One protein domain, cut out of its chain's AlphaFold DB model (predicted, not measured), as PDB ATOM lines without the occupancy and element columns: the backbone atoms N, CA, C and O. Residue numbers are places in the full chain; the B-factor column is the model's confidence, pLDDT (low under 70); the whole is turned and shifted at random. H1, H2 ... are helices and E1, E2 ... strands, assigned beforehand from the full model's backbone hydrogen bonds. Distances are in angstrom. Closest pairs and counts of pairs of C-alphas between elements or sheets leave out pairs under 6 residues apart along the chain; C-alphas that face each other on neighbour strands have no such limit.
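AT A GLANCE: This is residues 32 to 213 of the 213 residues of an uncharacterized protein of Chryseobacterium sp. RU37D (UniProt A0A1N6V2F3). Two twisted sheets, one of six strands and one of four, are partly face to face as a sandwich, with their strands crossed; E1 and E2 of the larger sheet reach beyond the overlap. The long helix H1 and the short H3 cover the outward face of the larger sheet, H5 packs on E10 on the outward face of the smaller one, and H4 lies out at the periphery. The printed part has 182 residues, with six named helices and ten named strands in the order H1 H2 E1 E2 H3 H4 E3 E4 E5 E6 H5 E7 H6 E8 E9 E10. The larger sheet, E2 E1 E6 E5 E4 E3, is mixed, the smaller, E7 E8 E9 E10, is antiparallel, and the class is mixed, helices and strands. The whole is compact, with a radius of gyration of the C-alphas of 15.5 A, and spans 44 by 36 by 33 A.

IN THESE COORDINATES: H1, residues 34 to 51, begins at C-alpha 34 (181.309, 284.884, 177.307) and is 24.5 A long. H2 is residues 55 to 61, E1 residues 62 to 70, with a bend of 109 degrees at residue 65, and E2 residues 75 to 77. H3 is residues 79 to 85 and H4 residues 87 to 93. E3, residues 98 to 108, is 26.5 A long and bends by 63 degrees at residue 104; E4, residues 111 to 119, is 25.6 A long. E5, residues 123 to 132, runs 29.2 A from C-alpha 123 (206.549, 282.012, 160.498), and E6 is residues 135 to 142. H5 is residues 149 to 154, E7 residues 163 to 166 and H6 residues 171 to 177. E8, residues 183 to 190, is followed by E9, residues 193 to 202, 28.7 A long, and E10, residues 205 to 212, ends at C-alpha 212 (197.127, 277.003, 155.774).

HOW THE PARTS SIT: E3 E4 E5 E6 form a meander, each strand the antiparallel neighbour of the one before, with N 103 and O 115 at 2.8 A, N 114 and O 127 at 2.9 A, and N 130 and O 138 at 2.8 A. E1 is parallel to E6, with N 69 and O 139 at 2.8 A, and forms a hairpin with E2, with N 76 and O 68 at 2.9 A. H1 and H3 are on the same face of this sheet, an arrangement of two layers, helices on one face of a sheet. The closest C-alphas of H1 and E3 are those of Glu 36 and Ala 107, 5.6 A apart. H3 has a height over the sheet of 7.3 A and runs along the strands, at 3 degrees to E1 on the local plane. H1 and H2 touch as a helical hairpin, at a shallow tilt of 16 degrees, opposite ways; their closest C-alphas are those of Gly 50 and Ala 57, 4.7 A apart. H2 and H6 only graze the sheet, with residues 58 to 61 and 173 to 177. H6 touches residues 37 to 41 of H1, the closest C-alphas being those of Gln 37 and Leu 173, 6.2 A apart. H3 and H4 meet only through their link. The facing parts of the two sheets are 9.5 A apart centre to centre, their strands at 84 degrees; for instance, the closest C-alphas of E4 and E8 are those of Gly 113 and Cys 185, 6.2 A apart. E7 is antiparallel to E8, with N 165 and O 185 at 3.0 A, and E8 E9 E10 form a second meander, with N 186 and O 197 at 2.8 A and N 198 and O 210 at 2.8 A. H5 is on this sheet, over E10 only just, with 3 of its 6 C-alphas there; Ala 152 and Ala 211 have the closest C-alphas, 5.3 A apart. In H1, H2, H3, H4, H5 and H6 every O i to N i+4 pair is within hydrogen-bond range.

THE WHOLE: The two C-alphas farthest apart are those of Lys 91 and Asn 203, 45.3 A. The printed part has no cut and ends at residue 213, the chain's last. No link is long; those from E6 to H5 and from H5 to E7 are short, and the others are tight. The mean pLDDT of the printed part is 92.5; residues 72 to 73, 93 to 95 and 144 are under 70.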
ATOM      1  N   ASP A  32     176.603 287.705 175.870       80.19
ATOM      2  CA  ASP A  32     176.295 286.992 174.614       80.19
ATOM      3  C   ASP A  32     177.488 286.179 174.077       80.19
ATOM      4  O   ASP A  32     177.290 285.150 173.429       80.19
ATOM      5  N   TYR A  33     178.720 286.599 174.400       92.31
ATOM      6  CA  TYR A  33     179.963 286.000 173.896       92.31
ATOM      7  C   TYR A  33     180.953 285.561 174.974       92.31
ATOM      8  O   TYR A  33     182.157 285.418 174.738       92.31
ATOM      9  N   LYS A  34     180.460 285.325 176.192       93.81
ATOM     10  CA  LYS A  34     181.309 284.884 177.307       93.81
ATOM     11  C   LYS A  34     182.040 283.574 177.004       93.81
ATOM     12  O   LYS A  34     183.175 283.388 177.437       93.81
ATOM     13  N   THR A  35     181.403 282.668 176.262       95.31
ATOM     14  CA  THR A  35     181.999 281.378 175.887       95.31
ATOM     15  C   THR A  35     183.187 281.577 174.950       95.31
ATOM     16  O   THR A  35     184.261 281.040 175.203       95.31
ATOM     17  N   GLU A  36     183.022 282.389 173.910       96.81
ATOM     18  CA  GLU A  36     184.053 282.746 172.940       96.81
ATOM     19  C   GLU A  36     185.237 283.430 173.623       96.81
ATOM     20  O   GLU A  36     186.380 283.020 173.424       96.81
ATOM     21  N   GLN A  37     184.956 284.407 174.492       97.12
ATOM     22  CA  GLN A  37     185.973 285.097 175.281       97.12
ATOM     23  C   GLN A  37     186.782 284.109 176.128       97.12
ATOM     24  O   GLN A  37     188.012 284.101 176.088       97.12
ATOM     25  N   GLN A  38     186.103 283.244 176.887       97.19
ATOM     26  CA  GLN A  38     186.770 282.276 177.755       97.19
ATOM     27  C   GLN A  38     187.564 281.236 176.971       97.19
ATOM     28  O   GLN A  38     188.664 280.877 177.388       97.19
ATOM     29  N   ASN A  39     187.028 280.746 175.854       97.69
ATOM     30  CA  ASN A  39     187.737 279.793 175.009       97.69
ATOM     31  C   ASN A  39     188.985 280.436 174.405       97.69
ATOM     32  O   ASN A  39     190.034 279.805 174.428       97.69
ATOM     33  N   MET A  40     188.923 281.698 173.966       98.00
ATOM     34  CA  MET A  40     190.098 282.407 173.452       98.00
ATOM     35  C   MET A  40     191.162 282.642 174.531       98.00
ATOM     36  O   MET A  40     192.332 282.349 174.304       98.00
ATOM     37  N   ILE A  41     190.770 283.076 175.737       97.31
ATOM     38  CA  ILE A  41     191.706 283.222 176.870       97.31
ATOM     39  C   ILE A  41     192.405 281.892 177.167       97.31
ATOM     40  O   ILE A  41     193.622 281.849 177.333       97.31
ATOM     41  N   ARG A  42     191.648 280.791 177.226       97.44
ATOM     42  CA  ARG A  42     192.215 279.458 177.467       97.44
ATOM     43  C   ARG A  42     193.128 279.025 176.325       97.44
ATOM     44  O   ARG A  42     194.183 278.473 176.605       97.44
ATOM     45  N   PHE A  43     192.776 279.324 175.078       97.06
ATOM     46  CA  PHE A  43     193.632 279.059 173.923       97.06
ATOM     47  C   PHE A  43     194.970 279.796 174.047       97.06
ATOM     48  O   PHE A  43     196.026 279.183 173.932       97.06
ATOM     49  N   HIS A  44     194.952 281.088 174.389       96.31
ATOM     50  CA  HIS A  44     196.179 281.840 174.651       96.31
ATOM     51  C   HIS A  44     197.026 281.210 175.761       96.31
ATOM     52  O   HIS A  44     198.247 281.202 175.658       96.31
ATOM     53  N   LEU A  45     196.415 280.650 176.808       95.31
ATOM     54  CA  LEU A  45     197.155 279.938 177.853       95.31
ATOM     55  C   LEU A  45     197.751 278.618 177.344       95.31
ATOM     56  O   LEU A  45     198.908 278.327 177.646       95.31
ATOM     57  N   VAL A  46     196.999 277.835 176.566       92.88
ATOM     58  CA  VAL A  46     197.504 276.595 175.948       92.88
ATOM     59  C   VAL A  46     198.749 276.877 175.118       92.88
ATOM     60  O   VAL A  46     199.754 276.191 175.285       92.88
ATOM     61  N   ASP A  47     198.736 277.930 174.311       90.94
ATOM     62  CA  ASP A  47     199.846 278.194 173.405       90.94
ATOM     63  C   ASP A  47     200.953 279.039 174.060       90.94
ATOM     64  O   ASP A  47     202.116 278.638 174.142       90.94
ATOM     65  N   PHE A  48     200.635 280.208 174.615       92.69
ATOM     66  CA  PHE A  48     201.674 281.094 175.148       92.69
ATOM     67  C   PHE A  48     202.315 280.587 176.436       92.69
ATOM     68  O   PHE A  48     203.447 280.979 176.725       92.69
ATOM     69  N   VAL A  49     201.635 279.722 177.196       90.44
ATOM     70  CA  VAL A  49     202.207 279.071 178.384       90.44
ATOM     71  C   VAL A  49     202.513 277.612 178.091       90.44
ATOM     72  O   VAL A  49     203.643 277.180 178.324       90.44
ATOM     73  N   GLY A  50     201.539 276.856 177.582       86.75
ATOM     74  CA  GLY A  50     201.688 275.419 177.374       86.75
ATOM     75  C   GLY A  50     202.786 275.083 176.380       86.75
ATOM     76  O   GLY A  50     203.805 274.511 176.774       86.75
ATOM     77  N   TRP A  51     202.618 275.521 175.134       83.81
ATOM     78  CA  TRP A  51     203.598 275.313 174.070       83.81
ATOM     79  C   TRP A  51     204.955 275.948 174.397       83.81
ATOM     80  O   TRP A  51     206.005 275.323 174.251       83.81
ATOM     81  N   ASN A  52     204.957 277.186 174.893       86.81
ATOM     82  CA  ASN A  52     206.211 277.896 175.124       86.81
ATOM     83  C   ASN A  52     206.997 277.414 176.353       86.81
ATOM     84  O   ASN A  52     208.222 277.568 176.358       86.81
ATOM     85  N   THR A  53     206.351 276.920 177.416       81.19
ATOM     86  CA  THR A  53     207.025 276.743 178.722       81.19
ATOM     87  C   THR A  53     206.572 275.554 179.559       81.19
ATOM     88  O   THR A  53     207.383 275.024 180.316       81.19
ATOM     89  N   ASN A  54     205.307 275.137 179.486       84.69
ATOM     90  CA  ASN A  54     204.739 274.212 180.462       84.69
ATOM     91  C   ASN A  54     203.693 273.282 179.844       84.69
ATOM     92  O   ASN A  54     202.493 273.536 179.924       84.69
ATOM     93  N   MET A  55     204.138 272.129 179.351       82.38
ATOM     94  CA  MET A  55     203.266 271.114 178.748       82.38
ATOM     95  C   MET A  55     202.119 270.631 179.660       82.38
ATOM     96  O   MET A  55     201.129 270.118 179.150       82.38
ATOM     97  N   LYS A  56     202.173 270.849 180.986       87.44
ATOM     98  CA  LYS A  56     201.027 270.561 181.873       87.44
ATOM     99  C   LYS A  56     199.822 271.460 181.594       87.44
ATOM    100  O   LYS A  56     198.694 271.033 181.807       87.44
ATOM    101  N   ALA A  57     200.034 272.695 181.131       86.69
ATOM    102  CA  ALA A  57     198.933 273.562 180.711       86.69
ATOM    103  C   ALA A  57     198.259 273.012 179.446       86.69
ATOM    104  O   ALA A  57     197.034 273.036 179.353       86.69
ATOM    105  N   LEU A  58     199.044 272.448 178.520       83.69
ATOM    106  CA  LEU A  58     198.507 271.742 177.359       83.69
ATOM    107  C   LEU A  58     197.671 270.541 177.811       83.69
ATOM    108  O   LEU A  58     196.528 270.412 177.389       83.69
ATOM    109  N   GLU A  59     198.179 269.719 178.732       90.94
ATOM    110  CA  GLU A  59     197.424 268.589 179.289       90.94
ATOM    111  C   GLU A  59     196.109 269.027 179.959       90.94
ATOM    112  O   GLU A  59     195.065 268.420 179.735       90.94
ATOM    113  N   TYR A  60     196.143 270.109 180.743       94.56
ATOM    114  CA  TYR A  60     195.000 270.593 181.519       94.56
ATOM    115  C   TYR A  60     193.808 271.027 180.656       94.56
ATOM    116  O   TYR A  60     192.658 270.804 181.036       94.56
ATOM    117  N   TYR A  61     194.066 271.660 179.512       96.31
ATOM    118  CA  TYR A  61     193.015 272.205 178.648       96.31
ATOM    119  C   TYR A  61     192.561 271.252 177.544       96.31
ATOM    120  O   TYR A  61     191.677 271.615 176.772       96.31
ATOM    121  N   HIS A  62     193.095 270.034 177.476       97.06
ATOM    122  CA  HIS A  62     192.655 269.031 176.513       97.06
ATOM    123  C   HIS A  62     191.774 267.969 177.169       97.06
ATOM    124  O   HIS A  62     192.022 267.479 178.269       97.06
ATOM    125  N   SER A  63     190.717 267.579 176.463       97.75
ATOM    126  CA  SER A  63     189.893 266.445 176.872       97.75
ATOM    127  C   SER A  63     190.684 265.136 176.790       97.75
ATOM    128  O   SER A  63     191.547 264.955 175.931       97.75
ATOM    129  N   LYS A  64     190.347 264.165 177.649       96.75
ATOM    130  CA  LYS A  64     191.000 262.841 177.649       96.75
ATOM    131  C   LYS A  64     190.880 262.113 176.306       96.75
ATOM    132  O   LYS A  64     191.740 261.300 175.987       96.75
ATOM    133  N   ASN A  65     189.824 262.398 175.545       96.25
ATOM    134  CA  ASN A  65     189.477 261.795 174.259       96.25
ATOM    135  C   ASN A  65     189.668 262.754 173.067       96.25
ATOM    136  O   ASN A  65     189.011 262.568 172.040       96.25
ATOM    137  N   ILE A  66     190.539 263.761 173.207       97.06
ATOM    138  CA  ILE A  66     190.910 264.699 172.141       97.06
ATOM    139  C   ILE A  66     191.186 263.970 170.822       97.06
ATOM    140  O   ILE A  66     191.904 262.971 170.785       97.06
ATOM    141  N   LYS A  67     190.631 264.496 169.729       96.62
ATOM    142  CA  LYS A  67     191.037 264.157 168.364       96.62
ATOM    143  C   LYS A  67     191.901 265.283 167.820       96.62
ATOM    144  O   LYS A  67     191.380 266.359 167.538       96.62
ATOM    145  N   ALA A  68     193.195 265.040 167.666       94.62
ATOM    146  CA  ALA A  68     194.101 266.036 167.115       94.62
ATOM    147  C   ALA A  68     194.614 265.609 165.745       94.62
ATOM    148  O   ALA A  68     194.929 264.440 165.514       94.62
ATOM    149  N   PHE A  69     194.696 266.574 164.842       91.88
ATOM    150  CA  PHE A  69     195.042 266.387 163.446       91.88
ATOM    151  C   PHE A  69     196.094 267.423 163.070       91.88
ATOM    152  O   PHE A  69     195.850 268.616 163.243       91.88
ATOM    153  N   ASN A  70     197.233 267.006 162.523       84.19
ATOM    154  CA  ASN A  70     198.235 267.952 162.043       84.19
ATOM    155  C   ASN A  70     198.519 267.835 160.539       84.19
ATOM    156  O   ASN A  70     198.206 266.825 159.904       84.19
ATOM    157  N   SER A  71     199.113 268.885 159.973       75.81
ATOM    158  CA  SER A  71     199.508 268.955 158.556       75.81
ATOM    159  C   SER A  71     200.547 267.902 158.143       75.81
ATOM    160  O   SER A  71     200.653 267.555 156.973       75.81
ATOM    161  N   GLY A  72     201.276 267.322 159.104       67.19
ATOM    162  CA  GLY A  72     202.217 266.219 158.881       67.19
ATOM    163  C   GLY A  72     201.558 264.845 158.700       67.19
ATOM    164  O   GLY A  72     202.264 263.841 158.632       67.19
ATOM    165  N   GLY A  73     200.223 264.777 158.669       69.94
ATOM    166  CA  GLY A  73     199.464 263.531 158.539       69.94
ATOM    167  C   GLY A  73     199.320 262.743 159.843       69.94
ATOM    168  O   GLY A  73     198.700 261.677 159.845       69.94
ATOM    169  N   ILE A  74     199.845 263.257 160.960       75.44
ATOM    170  CA  ILE A  74     199.663 262.642 162.272       75.44
ATOM    171  C   ILE A  74     198.257 262.984 162.758       75.44
ATOM    172  O   ILE A  74     197.897 264.147 162.952       75.44
ATOM    173  N   ASN A  75     197.474 261.935 162.983       89.62
ATOM    174  CA  ASN A  75     196.171 262.017 163.615       89.62
ATOM    175  C   ASN A  75     196.231 261.190 164.900       89.62
ATOM    176  O   ASN A  75     196.610 260.020 164.859       89.62
ATOM    177  N   THR A  76     195.866 261.788 166.027       93.56
ATOM    178  CA  THR A  76     195.861 261.122 167.337       93.56
ATOM    179  C   THR A  76     194.458 261.111 167.917       93.56
ATOM    180  O   THR A  76     193.651 262.007 167.655       93.56
ATOM    181  N   VAL A  77     194.163 260.073 168.697       95.06
ATOM    182  CA  VAL A  77     192.933 259.967 169.480       95.06
ATOM    183  C   VAL A  77     193.326 259.667 170.916       95.06
ATOM    184  O   VAL A  77     193.869 258.608 171.206       95.06
ATOM    185  N   GLY A  78     193.019 260.596 171.814       96.12
ATOM    186  CA  GLY A  78     193.355 260.507 173.226       96.12
ATOM    187  C   GLY A  78     194.526 261.402 173.623       96.12
ATOM    188  O   GLY A  78     195.465 261.633 172.863       96.12
ATOM    189  N   LEU A  79     194.456 261.902 174.856       93.75
ATOM    190  CA  LEU A  79     195.379 262.912 175.378       93.75
ATOM    191  C   LEU A  79     196.836 262.439 175.418       93.75
ATOM    192  O   LEU A  79     197.739 263.197 175.075       93.75
ATOM    193  N   HIS A  80     197.061 261.182 175.804       93.00
ATOM    194  CA  HIS A  80     198.406 260.616 175.883       93.00
ATOM    195  C   HIS A  80     199.107 260.623 174.518       93.00
ATOM    196  O   HIS A  80     200.211 261.152 174.394       93.00
ATOM    197  N   ASP A  81     198.440 260.090 173.491       93.00
ATOM    198  CA  ASP A  81     198.993 260.010 172.138       93.00
ATOM    199  C   ASP A  81     199.196 261.400 171.539       93.00
ATOM    200  O   ASP A  81     200.213 261.656 170.893       93.00
ATOM    201  N   HIS A  82     198.264 262.317 171.804       91.56
ATOM    202  CA  HIS A  82     198.373 263.702 171.377       91.56
ATOM    203  C   HIS A  82     199.608 264.397 171.970       91.56
ATOM    204  O   HIS A  82     200.437 264.901 171.212       91.56
ATOM    205  N   ILE A  83     199.806 264.350 173.294       88.69
ATOM    206  CA  ILE A  83     200.986 264.943 173.949       88.69
ATOM    207  C   ILE A  83     202.274 264.314 173.409       88.69
ATOM    208  O   ILE A  83     203.216 265.022 173.050       88.69
ATOM    209  N   LYS A  84     202.301 262.983 173.299       88.31
ATOM    210  CA  LYS A  84     203.457 262.242 172.790       88.31
ATOM    211  C   LYS A  84     203.799 262.620 171.347       88.31
ATOM    212  O   LYS A  84     204.975 262.654 170.983       88.31
ATOM    213  N   SER A  85     202.799 262.956 170.529       86.69
ATOM    214  CA  SER A  85     203.008 263.355 169.132       86.69
ATOM    215  C   SER A  85     203.816 264.646 168.970       86.69
ATOM    216  O   SER A  85     204.444 264.837 167.928       86.69
ATOM    217  N   PHE A  86     203.869 265.497 169.999       80.06
ATOM    218  CA  PHE A  86     204.691 266.705 169.982       80.06
ATOM    219  C   PHE A  86     206.153 266.460 170.341       80.06
ATOM    220  O   PHE A  86     206.980 267.314 170.031       80.06
ATOM    221  N   GLU A  87     206.518 265.325 170.947       79.94
ATOM    222  CA  GLU A  87     207.905 265.077 171.369       79.94
ATOM    223  C   GLU A  87     208.937 265.259 170.245       79.94
ATOM    224  O   GLU A  87     209.963 265.894 170.501       79.94
ATOM    225  N   PRO A  88     208.729 264.748 169.011       78.75
ATOM    226  CA  PRO A  88     209.698 264.936 167.935       78.75
ATOM    227  C   PRO A  88     209.833 266.407 167.545       78.75
ATOM    228  O   PRO A  88     210.940 266.876 167.290       78.75
ATOM    229  N   LEU A  89     208.714 267.139 167.529       73.69
ATOM    230  CA  LEU A  89     208.702 268.557 167.207       73.69
ATOM    231  C   LEU A  89     209.421 269.349 168.302       73.69
ATOM    232  O   LEU A  89     210.375 270.047 167.989       73.69
ATOM    233  N   ILE A  90     209.077 269.148 169.575       73.69
ATOM    234  CA  ILE A  90     209.739 269.780 170.727       73.69
ATOM    235  C   ILE A  90     211.247 269.493 170.724       73.69
ATOM    236  O   ILE A  90     212.042 270.408 170.920       73.69
ATOM    237  N   LYS A  91     211.667 268.250 170.442       74.69
ATOM    238  CA  LYS A  91     213.092 267.890 170.311       74.69
ATOM    239  C   LYS A  91     213.771 268.617 169.146       74.69
ATOM    240  O   LYS A  91     214.931 268.995 169.272       74.69
ATOM    241  N   LYS A  92     213.065 268.809 168.025       70.25
ATOM    242  CA  LYS A  92     213.582 269.452 166.808       70.25
ATOM    243  C   LYS A  92     213.684 270.974 166.934       70.25
ATOM    244  O   LYS A  92     214.721 271.529 166.592       70.25
ATOM    245  N   VAL A  93     212.616 271.650 167.366       65.25
ATOM    246  CA  VAL A  93     212.593 273.120 167.495       65.25
ATOM    247  C   VAL A  93     213.193 273.616 168.808       65.25
ATOM    248  O   VAL A  93     213.588 274.778 168.899       65.25
ATOM    249  N   GLY A  94     213.326 272.748 169.813       63.97
ATOM    250  CA  GLY A  94     213.911 273.100 171.101       63.97
ATOM    251  C   GLY A  94     213.201 274.289 171.754       63.97
ATOM    252  O   GLY A  94     212.002 274.504 171.589       63.97
ATOM    253  N   THR A  95     213.949 275.088 172.511       66.50
ATOM    254  CA  THR A  95     213.421 276.282 173.188       66.50
ATOM    255  C   THR A  95     213.567 277.569 172.375       66.50
ATOM    256  O   THR A  95     213.180 278.621 172.880       66.50
ATOM    257  N   SER A  96     214.150 277.526 171.173       76.88
ATOM    258  CA  SER A  96     214.506 278.729 170.404       76.88
ATOM    259  C   SER A  96     213.341 279.316 169.609       76.88
ATOM    260  O   SER A  96     213.349 280.518 169.346       76.88
ATOM    261  N   ILE A  97     212.338 278.502 169.264       84.06
ATOM    262  CA  ILE A  97     211.121 278.957 168.589       84.06
ATOM    263  C   ILE A  97     209.991 279.090 169.606       84.06
ATOM    264  O   ILE A  97     209.665 278.139 170.318       84.06
ATOM    265  N   LYS A  98     209.390 280.279 169.674       89.31
ATOM    266  CA  LYS A  98     208.266 280.586 170.570       89.31
ATOM    267  C   LYS A  98     207.091 281.124 169.791       89.31
ATOM    268  O   LYS A  98     207.279 281.878 168.840       89.31
ATOM    269  N   LEU A  99     205.887 280.801 170.237       90.50
ATOM    270  CA  LEU A  99     204.699 281.486 169.764       90.50
ATOM    271  C   LEU A  99     204.588 282.834 170.472       90.50
ATOM    272  O   LEU A  99     204.508 282.876 171.700       90.50
ATOM    273  N   GLY A 100     204.649 283.924 169.710       92.19
ATOM    274  CA  GLY A 100     204.673 285.279 170.269       92.19
ATOM    275  C   GLY A 100     203.361 286.038 170.123       92.19
ATOM    276  O   GLY A 100     203.126 286.984 170.866       92.19
ATOM    277  N   GLN A 101     202.517 285.649 169.169       94.81
ATOM    278  CA  GLN A 101     201.278 286.363 168.873       94.81
ATOM    279  C   GLN A 101     200.256 285.434 168.225       94.81
ATOM    280  O   GLN A 101     200.635 284.546 167.463       94.81
ATOM    281  N   HIS A 102     198.971 285.694 168.476       96.38
ATOM    282  CA  HIS A 102     197.877 285.221 167.635       96.38
ATOM    283  C   HIS A 102     197.264 286.413 166.900       96.38
ATOM    284  O   HIS A 102     196.896 287.395 167.541       96.38
ATOM    285  N   SER A 103     197.200 286.361 165.571       94.75
ATOM    286  CA  SER A 103     196.416 287.293 164.764       94.75
ATOM    287  C   SER A 103     196.272 286.786 163.321       94.75
ATOM    288  O   SER A 103     197.292 286.546 162.665       94.75
ATOM    289  N   PRO A 104     195.041 286.669 162.789       97.56
ATOM    290  CA  PRO A 104     193.768 286.977 163.441       97.56
ATOM    291  C   PRO A 104     193.314 285.912 164.445       97.56
ATOM    292  O   PRO A 104     193.693 284.742 164.348       97.56
ATOM    293  N   ASN A 105     192.423 286.336 165.343       98.31
ATOM    294  CA  ASN A 105     191.638 285.478 166.222       98.31
ATOM    295  C   ASN A 105     190.183 285.469 165.746       98.31
ATOM    296  O   ASN A 105     189.578 286.521 165.536       98.31
ATOM    297  N   VAL A 106     189.604 284.282 165.602       98.69
ATOM    298  CA  VAL A 106     188.197 284.092 165.243       98.69
ATOM    299  C   VAL A 106     187.588 283.141 166.259       98.69
ATOM    300  O   VAL A 106     188.178 282.103 166.556       98.69
ATOM    301  N   ALA A 107     186.411 283.456 166.793       98.25
ATOM    302  CA  ALA A 107     185.681 282.518 167.637       98.25
ATOM    303  C   ALA A 107     184.171 282.683 167.494       98.25
ATOM    304  O   ALA A 107     183.663 283.797 167.366       98.25
ATOM    305  N   ARG A 108     183.458 281.555 167.545       97.56
ATOM    306  CA  ARG A 108     181.994 281.507 167.604       97.56
ATOM    307  C   ARG A 108     181.534 280.195 168.221       97.56
ATOM    308  O   ARG A 108     181.899 279.110 167.759       97.56
ATOM    309  N   GLY A 109     180.681 280.282 169.234       95.88
ATOM    310  CA  GLY A 109     180.203 279.141 169.998       95.88
ATOM    311  C   GLY A 109     181.360 278.283 170.510       95.88
ATOM    312  O   GLY A 109     182.168 278.711 171.330       95.88
ATOM    313  N   LYS A 110     181.433 277.046 170.015       97.56
ATOM    314  CA  LYS A 110     182.452 276.066 170.411       97.56
ATOM    315  C   LYS A 110     183.765 276.194 169.641       97.56
ATOM    316  O   LYS A 110     184.737 275.565 170.029       97.56
ATOM    317  N   TRP A 111     183.806 276.941 168.545       98.62
ATOM    318  CA  TRP A 111     184.968 276.957 167.664       98.62
ATOM    319  C   TRP A 111     185.831 278.185 167.898       98.62
ATOM    320  O   TRP A 111     185.324 279.296 168.046       98.62
ATOM    321  N   VAL A 112     187.140 277.957 167.891       98.69
ATOM    322  CA  VAL A 112     188.171 278.988 167.898       98.69
ATOM    323  C   VAL A 112     189.160 278.682 166.779       98.69
ATOM    324  O   VAL A 112     189.561 277.535 166.606       98.69
ATOM    325  N   GLY A 113     189.550 279.697 166.019       98.50
ATOM    326  CA  GLY A 113     190.594 279.625 165.007       98.50
ATOM    327  C   GLY A 113     191.568 280.771 165.207       98.50
ATOM    328  O   GLY A 113     191.146 281.920 165.337       98.50
ATOM    329  N   VAL A 114     192.858 280.466 165.224       98.06
ATOM    330  CA  VAL A 114     193.925 281.449 165.413       98.06
ATOM    331  C   VAL A 114     195.002 281.263 164.358       98.06
ATOM    332  O   VAL A 114     195.284 280.139 163.935       98.06
ATOM    333  N   VAL A 115     195.620 282.367 163.949       97.75
ATOM    334  CA  VAL A 115     196.896 282.339 163.229       97.75
ATOM    335  C   VAL A 115     197.994 282.718 164.205       97.75
ATOM    336  O   VAL A 115     198.091 283.860 164.647       97.75
ATOM    337  N   GLY A 116     198.812 281.739 164.553       95.50
ATOM    338  CA  GLY A 116     199.957 281.897 165.422       95.50
ATOM    339  C   GLY A 116     201.190 282.386 164.660       95.50
ATOM    340  O   GLY A 116     201.486 281.884 163.576       95.50
ATOM    341  N   ILE A 117     201.926 283.340 165.233       94.12
ATOM    342  CA  ILE A 117     203.197 283.850 164.700       94.12
ATOM    343  C   ILE A 117     204.338 283.379 165.599       94.12
ATOM    344  O   ILE A 117     204.393 283.699 166.792       94.12
ATOM    345  N   GLN A 118     205.259 282.624 165.012       91.31
ATOM    346  CA  GLN A 118     206.418 282.064 165.687       91.31
ATOM    347  C   GLN A 118     207.639 282.979 165.547       91.31
ATOM    348  O   GLN A 118     207.934 283.474 164.466       91.31
ATOM    349  N   TYR A 119     208.389 283.186 166.626       90.62
ATOM    350  CA  TYR A 119     209.602 284.010 166.656       90.62
ATOM    351  C   TYR A 119     210.853 283.154 166.880       90.62
ATOM    352  O   TYR A 119     210.758 282.139 167.570       90.62
ATOM    353  N   PRO A 120     212.019 283.567 166.333       89.69
ATOM    354  CA  PRO A 120     212.276 284.845 165.643       89.69
ATOM    355  C   PRO A 120     211.887 284.887 164.152       89.69
ATOM    356  O   PRO A 120     211.852 285.975 163.583       89.69
ATOM    357  N   GLY A 121     211.583 283.745 163.527       88.19
ATOM    358  CA  GLY A 121     211.374 283.634 162.073       88.19
ATOM    359  C   GLY A 121     210.132 284.343 161.512       88.19
ATOM    360  O   GLY A 121     210.054 284.564 160.309       88.19
ATOM    361  N   LYS A 122     209.178 284.731 162.369       91.38
ATOM    362  CA  LYS A 122     207.850 285.268 162.008       91.38
ATOM    363  C   LYS A 122     207.046 284.334 161.100       91.38
ATOM    364  O   LYS A 122     206.199 284.784 160.329       91.38
ATOM    365  N   GLU A 123     207.305 283.035 161.207       91.25
ATOM    366  CA  GLU A 123     206.549 282.012 160.498       91.25
ATOM    367  C   GLU A 123     205.123 281.965 161.043       91.25
ATOM    368  O   GLU A 123     204.895 282.111 162.248       91.25
ATOM    369  N   LYS A 124     204.157 281.796 160.142       94.19
ATOM    370  CA  LYS A 124     202.740 281.718 160.488       94.19
ATOM    371  C   LYS A 124     202.263 280.279 160.408       94.19
ATOM    372  O   LYS A 124     202.489 279.601 159.407       94.19
ATOM    373  N   MET A 125     201.528 279.869 161.427       93.31
ATOM    374  CA  MET A 125     200.788 278.613 161.470       93.31
ATOM    375  C   MET A 125     199.342 278.893 161.859       93.31
ATOM    376  O   MET A 125     199.057 279.905 162.495       93.31
ATOM    377  N   ALA A 126     198.431 277.997 161.504       96.44
ATOM    378  CA  ALA A 126     197.053 278.086 161.965       96.44
ATOM    379  C   ALA A 126     196.725 276.942 162.915       96.44
ATOM    380  O   ALA A 126     197.127 275.802 162.677       96.44
ATOM    381  N   THR A 127     195.922 277.248 163.929       96.50
ATOM    382  CA  THR A 127     195.285 276.236 164.764       96.50
ATOM    383  C   THR A 127     193.790 276.506 164.825       96.50
ATOM    384  O   THR A 127     193.356 277.628 165.087       96.50
ATOM    385  N   VAL A 128     192.987 275.477 164.565       98.12
ATOM    386  CA  VAL A 128     191.530 275.513 164.737       98.12
ATOM    387  C   VAL A 128     191.162 274.480 165.788       98.12
ATOM    388  O   VAL A 128     191.534 273.319 165.660       98.12
ATOM    389  N   ALA A 129     190.428 274.883 166.819       98.38
ATOM    390  CA  ALA A 129     190.059 274.013 167.925       98.38
ATOM    391  C   ALA A 129     188.567 274.103 168.245       98.38
ATOM    392  O   ALA A 129     187.950 275.173 168.195       98.38
ATOM    393  N   LYS A 130     187.999 272.961 168.623       98.56
ATOM    394  CA  LYS A 130     186.643 272.842 169.148       98.56
ATOM    395  C   LYS A 130     186.684 272.645 170.654       98.56
ATOM    396  O   LYS A 130     187.276 271.688 171.154       98.56
ATOM    397  N   TRP A 131     185.971 273.504 171.358       98.38
ATOM    398  CA  TRP A 131     185.903 273.566 172.804       98.38
ATOM    399  C   TRP A 131     184.562 273.053 173.315       98.38
ATOM    400  O   TRP A 131     183.499 273.474 172.857       98.38
ATOM    401  N   GLU A 132     184.602 272.189 174.322       97.50
ATOM    402  CA  GLU A 132     183.429 271.748 175.066       97.50
ATOM    403  C   GLU A 132     183.759 271.722 176.555       97.50
ATOM    404  O   GLU A 132     184.784 271.186 176.964       97.50
ATOM    405  N   ASN A 133     182.901 272.335 177.375       95.75
ATOM    406  CA  ASN A 133     183.077 272.404 178.831       95.75
ATOM    407  C   ASN A 133     184.462 272.931 179.264       95.75
ATOM    408  O   ASN A 133     185.020 272.494 180.265       95.75
ATOM    409  N   GLY A 134     185.016 273.877 178.497       96.19
ATOM    410  CA  GLY A 134     186.322 274.482 178.764       96.19
ATOM    411  C   GLY A 134     187.531 273.629 178.373       96.19
ATOM    412  O   GLY A 134     188.645 274.015 178.720       96.19
ATOM    413  N   LEU A 135     187.324 272.525 177.650       98.12
ATOM    414  CA  LEU A 135     188.374 271.638 177.154       98.12
ATOM    415  C   LEU A 135     188.357 271.556 175.627       98.12
ATOM    416  O   LEU A 135     187.291 271.550 175.009       98.12
ATOM    417  N   ILE A 136     189.530 271.411 175.024       98.44
ATOM    418  CA  ILE A 136     189.697 271.124 173.605       98.44
ATOM    419  C   ILE A 136     189.337 269.653 173.353       98.44
ATOM    420  O   ILE A 136     189.856 268.728 173.988       98.44
ATOM    421  N   THR A 137     188.404 269.438 172.431       98.19
ATOM    422  CA  THR A 137     187.879 268.115 172.037       98.19
ATOM    423  C   THR A 137     188.299 267.709 170.635       98.19
ATOM    424  O   THR A 137     188.461 266.519 170.357       98.19
ATOM    425  N   GLU A 138     188.524 268.692 169.768       97.75
ATOM    426  CA  GLU A 138     189.075 268.516 168.429       97.75
ATOM    427  C   GLU A 138     190.092 269.632 168.190       97.75
ATOM    428  O   GLU A 138     189.802 270.789 168.497       97.75
ATOM    429  N   GLU A 139     191.259 269.299 167.650       97.00
ATOM    430  CA  GLU A 139     192.309 270.269 167.339       97.00
ATOM    431  C   GLU A 139     192.912 269.991 165.961       97.00
ATOM    432  O   GLU A 139     193.199 268.850 165.598       97.00
ATOM    433  N   TYR A 140     193.094 271.047 165.179       96.00
ATOM    434  CA  TYR A 140     193.628 271.006 163.827       96.00
ATOM    435  C   TYR A 140     194.808 271.963 163.747       96.00
ATOM    436  O   TYR A 140     194.599 273.174 163.751       96.00
ATOM    437  N   ILE A 141     196.027 271.426 163.675       93.50
ATOM    438  CA  ILE A 141     197.266 272.208 163.703       93.50
ATOM    439  C   ILE A 141     197.957 272.164 162.341       93.50
ATOM    440  O   ILE A 141     198.419 271.117 161.883       93.50
ATOM    441  N   LEU A 142     198.058 273.316 161.692       92.81
ATOM    442  CA  LEU A 142     198.578 273.456 160.340       92.81
ATOM    443  C   LEU A 142     199.965 274.098 160.408       92.81
ATOM    444  O   LEU A 142     200.130 275.304 160.219       92.81
ATOM    445  N   PHE A 143     200.961 273.266 160.735       79.69
ATOM    446  CA  PHE A 143     202.376 273.646 160.829       79.69
ATOM    447  C   PHE A 143     203.008 273.955 159.458       79.69
ATOM    448  O   PHE A 143     204.125 274.460 159.413       79.69
ATOM    449  N   GLY A 144     202.337 273.608 158.349       66.12
ATOM    450  CA  GLY A 144     202.911 273.463 157.003       66.12
ATOM    451  C   GLY A 144     203.088 274.746 156.193       66.12
ATOM    452  O   GLY A 144     203.400 274.677 155.008       66.12
ATOM    453  N   GLY A 145     202.951 275.909 156.827       73.06
ATOM    454  CA  GLY A 145     203.163 277.198 156.187       73.06
ATOM    455  C   GLY A 145     201.904 277.755 155.530       73.06
ATOM    456  O   GLY A 145     201.038 277.055 155.006       73.06
ATOM    457  N   GLN A 146     201.798 279.073 155.606       94.00
ATOM    458  CA  GLN A 146     200.777 279.828 154.906       94.00
ATOM    459  C   GLN A 146     200.975 279.667 153.391       94.00
ATOM    460  O   GLN A 146     202.061 279.940 152.881       94.00
ATOM    461  N   LEU A 147     199.922 279.279 152.672       95.44
ATOM    462  CA  LEU A 147     199.913 279.302 151.211       95.44
ATOM    463  C   LEU A 147     200.146 280.727 150.698       95.44
ATOM    464  O   LEU A 147     199.767 281.710 151.350       95.44
ATOM    465  N   SER A 148     200.712 280.851 149.497       95.88
ATOM    466  CA  SER A 148     200.804 282.154 148.839       95.88
ATOM    467  C   SER A 148     199.410 282.756 148.627       95.88
ATOM    468  O   SER A 148     198.408 282.043 148.514       95.88
ATOM    469  N   SER A 149     199.325 284.085 148.528       95.00
ATOM    470  CA  SER A 149     198.048 284.765 148.268       95.00
ATOM    471  C   SER A 149     197.382 284.270 146.979       95.00
ATOM    472  O   SER A 149     196.158 284.153 146.923       95.00
ATOM    473  N   GLU A 150     198.178 283.928 145.960       96.81
ATOM    474  CA  GLU A 150     197.674 283.371 144.705       96.81
ATOM    475  C   GLU A 150     197.045 281.985 144.914       96.81
ATOM    476  O   GLU A 150     195.906 281.764 144.498       96.81
ATOM    477  N   GLU A 151     197.736 281.067 145.591       96.56
ATOM    478  CA  GLU A 151     197.205 279.735 145.906       96.56
ATOM    479  C   GLU A 151     195.950 279.830 146.774       96.56
ATOM    480  O   GLU A 151     194.930 279.221 146.452       96.56
ATOM    481  N   ALA A 152     195.984 280.656 147.823       97.19
ATOM    482  CA  ALA A 152     194.852 280.865 148.716       97.19
ATOM    483  C   ALA A 152     193.618 281.398 147.963       97.19
ATOM    484  O   ALA A 152     192.504 280.928 148.204       97.19
ATOM    485  N   SER A 153     193.803 282.334 147.021       96.56
ATOM    486  CA  SER A 153     192.709 282.907 146.216       96.56
ATOM    487  C   SER A 153     191.995 281.885 145.322       96.56
ATOM    488  O   SER A 153     190.808 282.035 145.036       96.56
ATOM    489  N   LYS A 154     192.686 280.811 144.911       97.06
ATOM    490  CA  LYS A 154     192.123 279.755 144.054       97.06
ATOM    491  C   LYS A 154     191.244 278.774 144.836       97.06
ATOM    492  O   LYS A 154     190.464 278.032 144.234       97.06
ATOM    493  N   ILE A 155     191.343 278.760 146.168       97.12
ATOM    494  CA  ILE A 155     190.588 277.836 147.015       97.12
ATOM    495  C   ILE A 155     189.139 278.306 147.148       97.12
ATOM    496  O   ILE A 155     188.827 279.315 147.786       97.12
ATOM    497  N   LYS A 156     188.229 277.507 146.589       97.25
ATOM    498  CA  LYS A 156     186.786 277.683 146.763       97.25
ATOM    499  C   LYS A 156     186.354 277.160 148.131       97.25
ATOM    500  O   LYS A 156     186.731 276.055 148.531       97.25
ATOM    501  N   LEU A 157     185.536 277.942 148.831       97.31
ATOM    502  CA  LEU A 157     184.934 277.495 150.084       97.31
ATOM    503  C   LEU A 157     183.939 276.365 149.805       97.31
ATOM    504  O   LEU A 157     183.119 276.452 148.890       97.31
ATOM    505  N   SER A 158     184.036 275.296 150.588       96.62
ATOM    506  CA  SER A 158     183.121 274.163 150.516       96.62
ATOM    507  C   SER A 158     181.737 274.567 151.018       96.62
ATOM    508  O   SER A 158     181.618 275.272 152.016       96.62
ATOM    509  N   ALA A 159     180.681 274.046 150.391       95.88
ATOM    510  CA  ALA A 159     179.318 274.150 150.920       95.88
ATOM    511  C   ALA A 159     179.106 273.294 152.186       95.88
ATOM    512  O   ALA A 159     178.128 273.477 152.906       95.88
ATOM    513  N   LYS A 160     180.005 272.336 152.446       96.44
ATOM    514  CA  LYS A 160     180.002 271.458 153.624       96.44
ATOM    515  C   LYS A 160     181.407 271.423 154.232       96.44
ATOM    516  O   LYS A 160     182.122 270.430 154.060       96.44
ATOM    517  N   PRO A 161     181.866 272.526 154.843       98.00
ATOM    518  CA  PRO A 161     183.146 272.540 155.534       98.00
ATOM    519  C   PRO A 161     183.061 271.690 156.813       98.00
ATOM    520  O   PRO A 161     181.973 271.388 157.299       98.00
ATOM    521  N   ILE A 162     184.216 271.318 157.365       97.06
ATOM    522  CA  ILE A 162     184.306 270.679 158.690       97.06
ATOM    523  C   ILE A 162     183.801 271.663 159.751       97.06
ATOM    524  O   ILE A 162     183.004 271.301 160.612       97.06
ATOM    525  N   ALA A 163     184.239 272.920 159.650       98.31
ATOM    526  CA  ALA A 163     183.747 274.025 160.455       98.31
ATOM    527  C   ALA A 163     183.774 275.320 159.637       98.31
ATOM    528  O   ALA A 163     184.682 275.540 158.836       98.31
ATOM    529  N   HIS A 164     182.794 276.188 159.859       98.56
ATOM    530  CA  HIS A 164     182.811 277.566 159.387       98.56
ATOM    531  C   HIS A 164     182.217 278.457 160.468       98.56
ATOM    532  O   HIS A 164     181.171 278.130 161.033       98.56
ATOM    533  N   PHE A 165     182.900 279.551 160.775       98.50
ATOM    534  CA  PHE A 165     182.466 280.497 161.787       98.50
ATOM    535  C   PHE A 165     183.038 281.889 161.531       98.50
ATOM    536  O   PHE A 165     184.114 282.044 160.955       98.50
ATOM    537  N   GLU A 166     182.302 282.898 161.984       98.19
ATOM    538  CA  GLU A 166     182.624 284.310 161.796       98.19
ATOM    539  C   GLU A 166     182.716 285.005 163.153       98.19
ATOM    540  O   GLU A 166     181.938 284.706 164.067       98.19
ATOM    541  N   SER A 167     183.674 285.922 163.280       96.38
ATOM    542  CA  SER A 167     183.816 286.771 164.456       96.38
ATOM    543  C   SER A 167     182.570 287.646 164.611       96.38
ATOM    544  O   SER A 167     182.146 288.275 163.635       96.38
ATOM    545  N   PRO A 168     181.978 287.726 165.815       94.75
ATOM    546  CA  PRO A 168     180.901 288.669 166.066       94.75
ATOM    547  C   PRO A 168     181.391 290.115 165.961       94.75
ATOM    548  O   PRO A 168     182.556 290.417 166.218       94.75
ATOM    549  N   ASP A 169     180.464 291.011 165.637       94.00
ATOM    550  CA  ASP A 169     180.663 292.449 165.793       94.00
ATOM    551  C   ASP A 169     180.445 292.845 167.255       94.00
ATOM    552  O   ASP A 169     179.340 293.208 167.666       94.00
ATOM    553  N   ASP A 170     181.490 292.644 168.064       94.19
ATOM    554  CA  ASP A 170     181.480 292.890 169.503       94.19
ATOM    555  C   ASP A 170     182.776 293.555 169.987       94.19
ATOM    556  O   ASP A 170     183.870 292.991 169.923       94.19
ATOM    557  N   GLU A 171     182.638 294.766 170.524       93.00
ATOM    558  CA  GLU A 171     183.756 295.572 171.023       93.00
ATOM    559  C   GLU A 171     184.434 294.951 172.256       93.00
ATOM    560  O   GLU A 171     185.644 295.090 172.441       93.00
ATOM    561  N   THR A 172     183.689 294.225 173.100       92.00
ATOM    562  CA  THR A 172     184.270 293.587 174.291       92.00
ATOM    563  C   THR A 172     185.227 292.481 173.874       92.00
ATOM    564  O   THR A 172     186.338 292.396 174.402       92.00
ATOM    565  N   LEU A 173     184.835 291.643 172.913       95.25
ATOM    566  CA  LEU A 173     185.710 290.610 172.369       95.25
ATOM    567  C   LEU A 173     186.917 291.201 171.635       95.25
ATOM    568  O   LEU A 173     188.038 290.738 171.863       95.25
ATOM    569  N   ALA A 174     186.710 292.243 170.826       95.31
ATOM    570  CA  ALA A 174     187.793 292.934 170.129       95.31
ATOM    571  C   ALA A 174     188.840 293.492 171.109       95.31
ATOM    572  O   ALA A 174     190.037 293.306 170.910       95.31
ATOM    573  N   ASN A 175     188.402 294.110 172.209       94.12
ATOM    574  CA  ASN A 175     189.305 294.745 173.170       94.12
ATOM    575  C   ASN A 175     189.946 293.770 174.168       94.12
ATOM    576  O   ASN A 175     191.040 294.031 174.659       94.12
ATOM    577  N   SER A 176     189.271 292.670 174.519       94.19
ATOM    578  CA  SER A 176     189.744 291.766 175.583       94.19
ATOM    579  C   SER A 176     190.559 290.577 175.085       94.19
ATOM    580  O   SER A 176     191.420 290.091 175.816       94.19
ATOM    581  N   VAL A 177     190.273 290.083 173.878       96.19
ATOM    582  CA  VAL A 177     190.858 288.842 173.341       96.19
ATOM    583  C   VAL A 177     191.177 288.929 171.841       96.19
ATOM    584  O   VAL A 177     191.396 287.914 171.182       96.19
ATOM    585  N   ASP A 178     191.188 290.146 171.290       97.06
ATOM    586  CA  ASP A 178     191.529 290.462 169.894       97.06
ATOM    587  C   ASP A 178     190.716 289.689 168.837       97.06
ATOM    588  O   ASP A 178     191.170 289.437 167.721       97.06
ATOM    589  N   ILE A 179     189.476 289.308 169.160       97.75
ATOM    590  CA  ILE A 179     188.545 288.770 168.159       97.75
ATOM    591  C   ILE A 179     187.938 289.958 167.417       97.75
ATOM    592  O   ILE A 179     186.939 290.536 167.840       97.75
ATOM    593  N   GLN A 180     188.576 290.341 166.314       97.31
ATOM    594  CA  GLN A 180     188.163 291.492 165.513       97.31
ATOM    595  C   GLN A 180     186.988 291.142 164.575       97.31
ATOM    596  O   GLN A 180     186.993 290.057 163.974       97.31
ATOM    597  N   PRO A 181     186.014 292.053 164.380       96.25
ATOM    598  CA  PRO A 181     184.906 291.843 163.454       96.25
ATOM    599  C   PRO A 181     185.360 291.705 161.999       96.25
ATOM    600  O   PRO A 181     186.435 292.157 161.592       96.25
ATOM    601  N   GLY A 182     184.501 291.081 161.190       97.06
ATOM    602  CA  GLY A 182     184.722 290.888 159.755       97.06
ATOM    603  C   GLY A 182     185.656 289.729 159.408       97.06
ATOM    604  O   GLY A 182     185.783 289.390 158.231       97.06
ATOM    605  N   TRP A 183     186.286 289.092 160.396       98.62
ATOM    606  CA  TRP A 183     187.022 287.852 160.188       98.62
ATOM    607  C   TRP A 183     186.111 286.630 160.186       98.62
ATOM    608  O   TRP A 183     185.146 286.534 160.938       98.62
ATOM    609  N   SER A 184     186.473 285.654 159.366       98.75
ATOM    610  CA  SER A 184     185.890 284.318 159.354       98.75
ATOM    611  C   SER A 184     186.988 283.270 159.278       98.75
ATOM    612  O   SER A 184     188.067 283.537 158.745       98.75
ATOM    613  N   CYS A 185     186.703 282.081 159.797       98.81
ATOM    614  CA  CYS A 185     187.555 280.909 159.704       98.81
ATOM    615  C   CYS A 185     186.744 279.753 159.112       98.81
ATOM    616  O   CYS A 185     185.635 279.454 159.557       98.81
ATOM    617  N   THR A 186     187.299 279.106 158.090       98.75
ATOM    618  CA  THR A 186     186.734 277.903 157.475       98.75
ATOM    619  C   THR A 186     187.762 276.791 157.518       98.75
ATOM    620  O   THR A 186     188.844 276.930 156.957       98.75
ATOM    621  N   LEU A 187     187.410 275.672 158.139       98.06
ATOM    622  CA  LEU A 187     188.181 274.441 158.104       98.06
ATOM    623  C   LEU A 187     187.507 273.466 157.138       98.06
ATOM    624  O   LEU A 187     186.338 273.120 157.310       98.06
ATOM    625  N   GLN A 188     188.228 272.997 156.126       97.00
ATOM    626  CA  GLN A 188     187.691 272.079 155.119       97.00
ATOM    627  C   GLN A 188     188.768 271.154 154.552       97.00
ATOM    628  O   GLN A 188     189.953 271.347 154.798       97.00
ATOM    629  N   MET A 189     188.353 270.164 153.764       94.50
ATOM    630  CA  MET A 189     189.276 269.376 152.947       94.50
ATOM    631  C   MET A 189     189.484 270.067 151.594       94.50
ATOM    632  O   MET A 189     188.511 270.421 150.928       94.50
ATOM    633  N   VAL A 190     190.735 270.219 151.166       93.31
ATOM    634  CA  VAL A 190     191.134 270.656 149.823       93.31
ATOM    635  C   VAL A 190     192.082 269.599 149.273       93.31
ATOM    636  O   VAL A 190     193.141 269.370 149.843       93.31
ATOM    637  N   ASN A 191     191.685 268.909 148.200       91.12
ATOM    638  CA  ASN A 191     192.479 267.838 147.578       91.12
ATOM    639  C   ASN A 191     192.979 266.768 148.573       91.12
ATOM    640  O   ASN A 191     194.104 266.293 148.477       91.12
ATOM    641  N   GLY A 192     192.150 266.402 149.557       89.81
ATOM    642  CA  GLY A 192     192.509 265.408 150.579       89.81
ATOM    643  C   GLY A 192     193.354 265.942 151.742       89.81
ATOM    644  O   GLY A 192     193.629 265.185 152.668       89.81
ATOM    645  N   VAL A 193     193.685 267.236 151.759       90.19
ATOM    646  CA  VAL A 193     194.432 267.899 152.837       90.19
ATOM    647  C   VAL A 193     193.496 268.786 153.653       90.19
ATOM    648  O   VAL A 193     192.612 269.439 153.098       90.19
ATOM    649  N   ARG A 194     193.653 268.811 154.981       93.38
ATOM    650  CA  ARG A 194     192.902 269.748 155.831       93.38
ATOM    651  C   ARG A 194     193.440 271.153 155.614       93.38
ATOM    652  O   ARG A 194     194.641 271.364 155.629       93.38
ATOM    653  N   THR A 195     192.552 272.111 155.409       95.25
ATOM    654  CA  THR A 195     192.916 273.496 155.122       95.25
ATOM    655  C   THR A 195     192.105 274.427 155.999       95.25
ATOM    656  O   THR A 195     190.872 274.379 155.974       95.25
ATOM    657  N   ALA A 196     192.796 275.276 156.754       97.88
ATOM    658  CA  ALA A 196     192.195 276.383 157.485       97.88
ATOM    659  C   ALA A 196     192.313 277.651 156.640       97.88
ATOM    660  O   ALA A 196     193.400 277.994 156.181       97.88
ATOM    661  N   ILE A 197     191.195 278.333 156.421       98.44
ATOM    662  CA  ILE A 197     191.095 279.515 155.569       98.44
ATOM    663  C   ILE A 197     190.537 280.652 156.416       98.44
ATOM    664  O   ILE A 197     189.416 280.558 156.916       98.44
ATOM    665  N   PHE A 198     191.311 281.720 156.556       98.69
ATOM    666  CA  PHE A 198     190.920 282.940 157.248       98.69
ATOM    667  C   PHE A 198     190.621 284.013 156.216       98.69
ATOM    668  O   PHE A 198     191.450 284.277 155.348       98.69
ATOM    669  N   ILE A 199     189.443 284.626 156.298       98.69
ATOM    670  CA  ILE A 199     189.029 285.687 155.375       98.69
ATOM    671  C   ILE A 199     188.579 286.889 156.184       98.69
ATOM    672  O   ILE A 199     187.697 286.751 157.034       98.69
ATOM    673  N   LYS A 200     189.139 288.059 155.874       98.56
ATOM    674  CA  LYS A 200     188.653 289.346 156.368       98.56
ATOM    675  C   LYS A 200     187.760 289.989 155.324       98.56
ATOM    676  O   LYS A 200     188.163 290.149 154.170       98.56
ATOM    677  N   LYS A 201     186.570 290.403 155.742       98.06
ATOM    678  CA  LYS A 201     185.671 291.243 154.957       98.06
ATOM    679  C   LYS A 201     185.491 292.594 155.628       98.06
ATOM    680  O   LYS A 201     185.218 292.672 156.821       98.06
ATOM    681  N   VAL A 202     185.568 293.653 154.834       96.25
ATOM    682  CA  VAL A 202     185.227 295.019 155.237       96.25
ATOM    683  C   VAL A 202     184.134 295.507 154.297       96.25
ATOM    684  O   VAL A 202     184.290 295.454 153.077       96.25
ATOM    685  N   ASN A 203     182.996 295.937 154.847       93.62
ATOM    686  CA  ASN A 203     181.818 296.347 154.069       93.62
ATOM    687  C   ASN A 203     181.375 295.283 153.043       93.62
ATOM    688  O   ASN A 203     181.080 295.587 151.888       93.62
ATOM    689  N   GLY A 204     181.406 294.010 153.454       91.88
ATOM    690  CA  GLY A 204     181.036 292.862 152.622       91.88
ATOM    691  C   GLY A 204     182.061 292.463 151.554       91.88
ATOM    692  O   GLY A 204     181.888 291.424 150.919       91.88
ATOM    693  N   LYS A 205     183.140 293.234 151.366       96.38
ATOM    694  CA  LYS A 205     184.207 292.934 150.405       96.38
ATOM    695  C   LYS A 205     185.363 292.232 151.094       96.38
ATOM    696  O   LYS A 205     185.814 292.683 152.140       96.38
ATOM    697  N   GLU A 206     185.848 291.156 150.491       97.19
ATOM    698  CA  GLU A 206     187.069 290.486 150.933       97.19
ATOM    699  C   GLU A 206     188.273 291.422 150.771       97.19
ATOM    700  O   GLU A 206     188.504 291.961 149.690       97.19
ATOM    701  N   THR A 207     189.013 291.628 151.858       97.44
ATOM    702  CA  THR A 207     190.218 292.471 151.892       97.44
ATOM    703  C   THR A 207     191.476 291.676 152.203       97.44
ATOM    704  O   THR A 207     192.572 292.122 151.888       97.44
ATOM    705  N   GLU A 208     191.330 290.517 152.843       97.69
ATOM    706  CA  GLU A 208     192.444 289.649 153.199       97.69
ATOM    707  C   GLU A 208     191.998 288.191 153.172       97.69
ATOM    708  O   GLU A 208     190.880 287.866 153.582       97.69
ATOM    709  N   ARG A 209     192.895 287.316 152.717       98.12
ATOM    710  CA  ARG A 209     192.718 285.871 152.737       98.12
ATOM    711  C   ARG A 209     194.037 285.193 153.065       98.12
ATOM    712  O   ARG A 209     195.047 285.445 152.415       98.12
ATOM    713  N   MET A 210     193.998 284.288 154.032       98.06
ATOM    714  CA  MET A 210     195.098 283.394 154.373       98.06
ATOM    715  C   MET A 210     194.590 281.960 154.341       98.06
ATOM    716  O   MET A 210     193.475 281.690 154.781       98.06
ATOM    717  N   ALA A 211     195.398 281.041 153.829       97.56
ATOM    718  CA  ALA A 211     195.101 279.619 153.859       97.56
ATOM    719  C   ALA A 211     196.329 278.858 154.352       97.56
ATOM    720  O   ALA A 211     197.455 279.225 154.028       97.56
ATOM    721  N   PHE A 212     196.096 277.820 155.142       96.69
ATOM    722  CA  PHE A 212     197.127 277.003 155.774       96.69
ATOM    723  C   PHE A 212     196.817 275.539 155.495       96.69
ATOM    724  O   PHE A 212     195.636 275.178 155.484       96.69
ATOM    725  N   GLN A 213     197.847 274.726 155.266       91.12
ATOM    726  CA  GLN A 213     197.745 273.287 155.010       91.12
ATOM    727  C   GLN A 213     198.682 272.479 155.902       91.12
ATOM    728  O   GLN A 213     199.686 273.031 156.412       91.12
TER     729      GLN A 213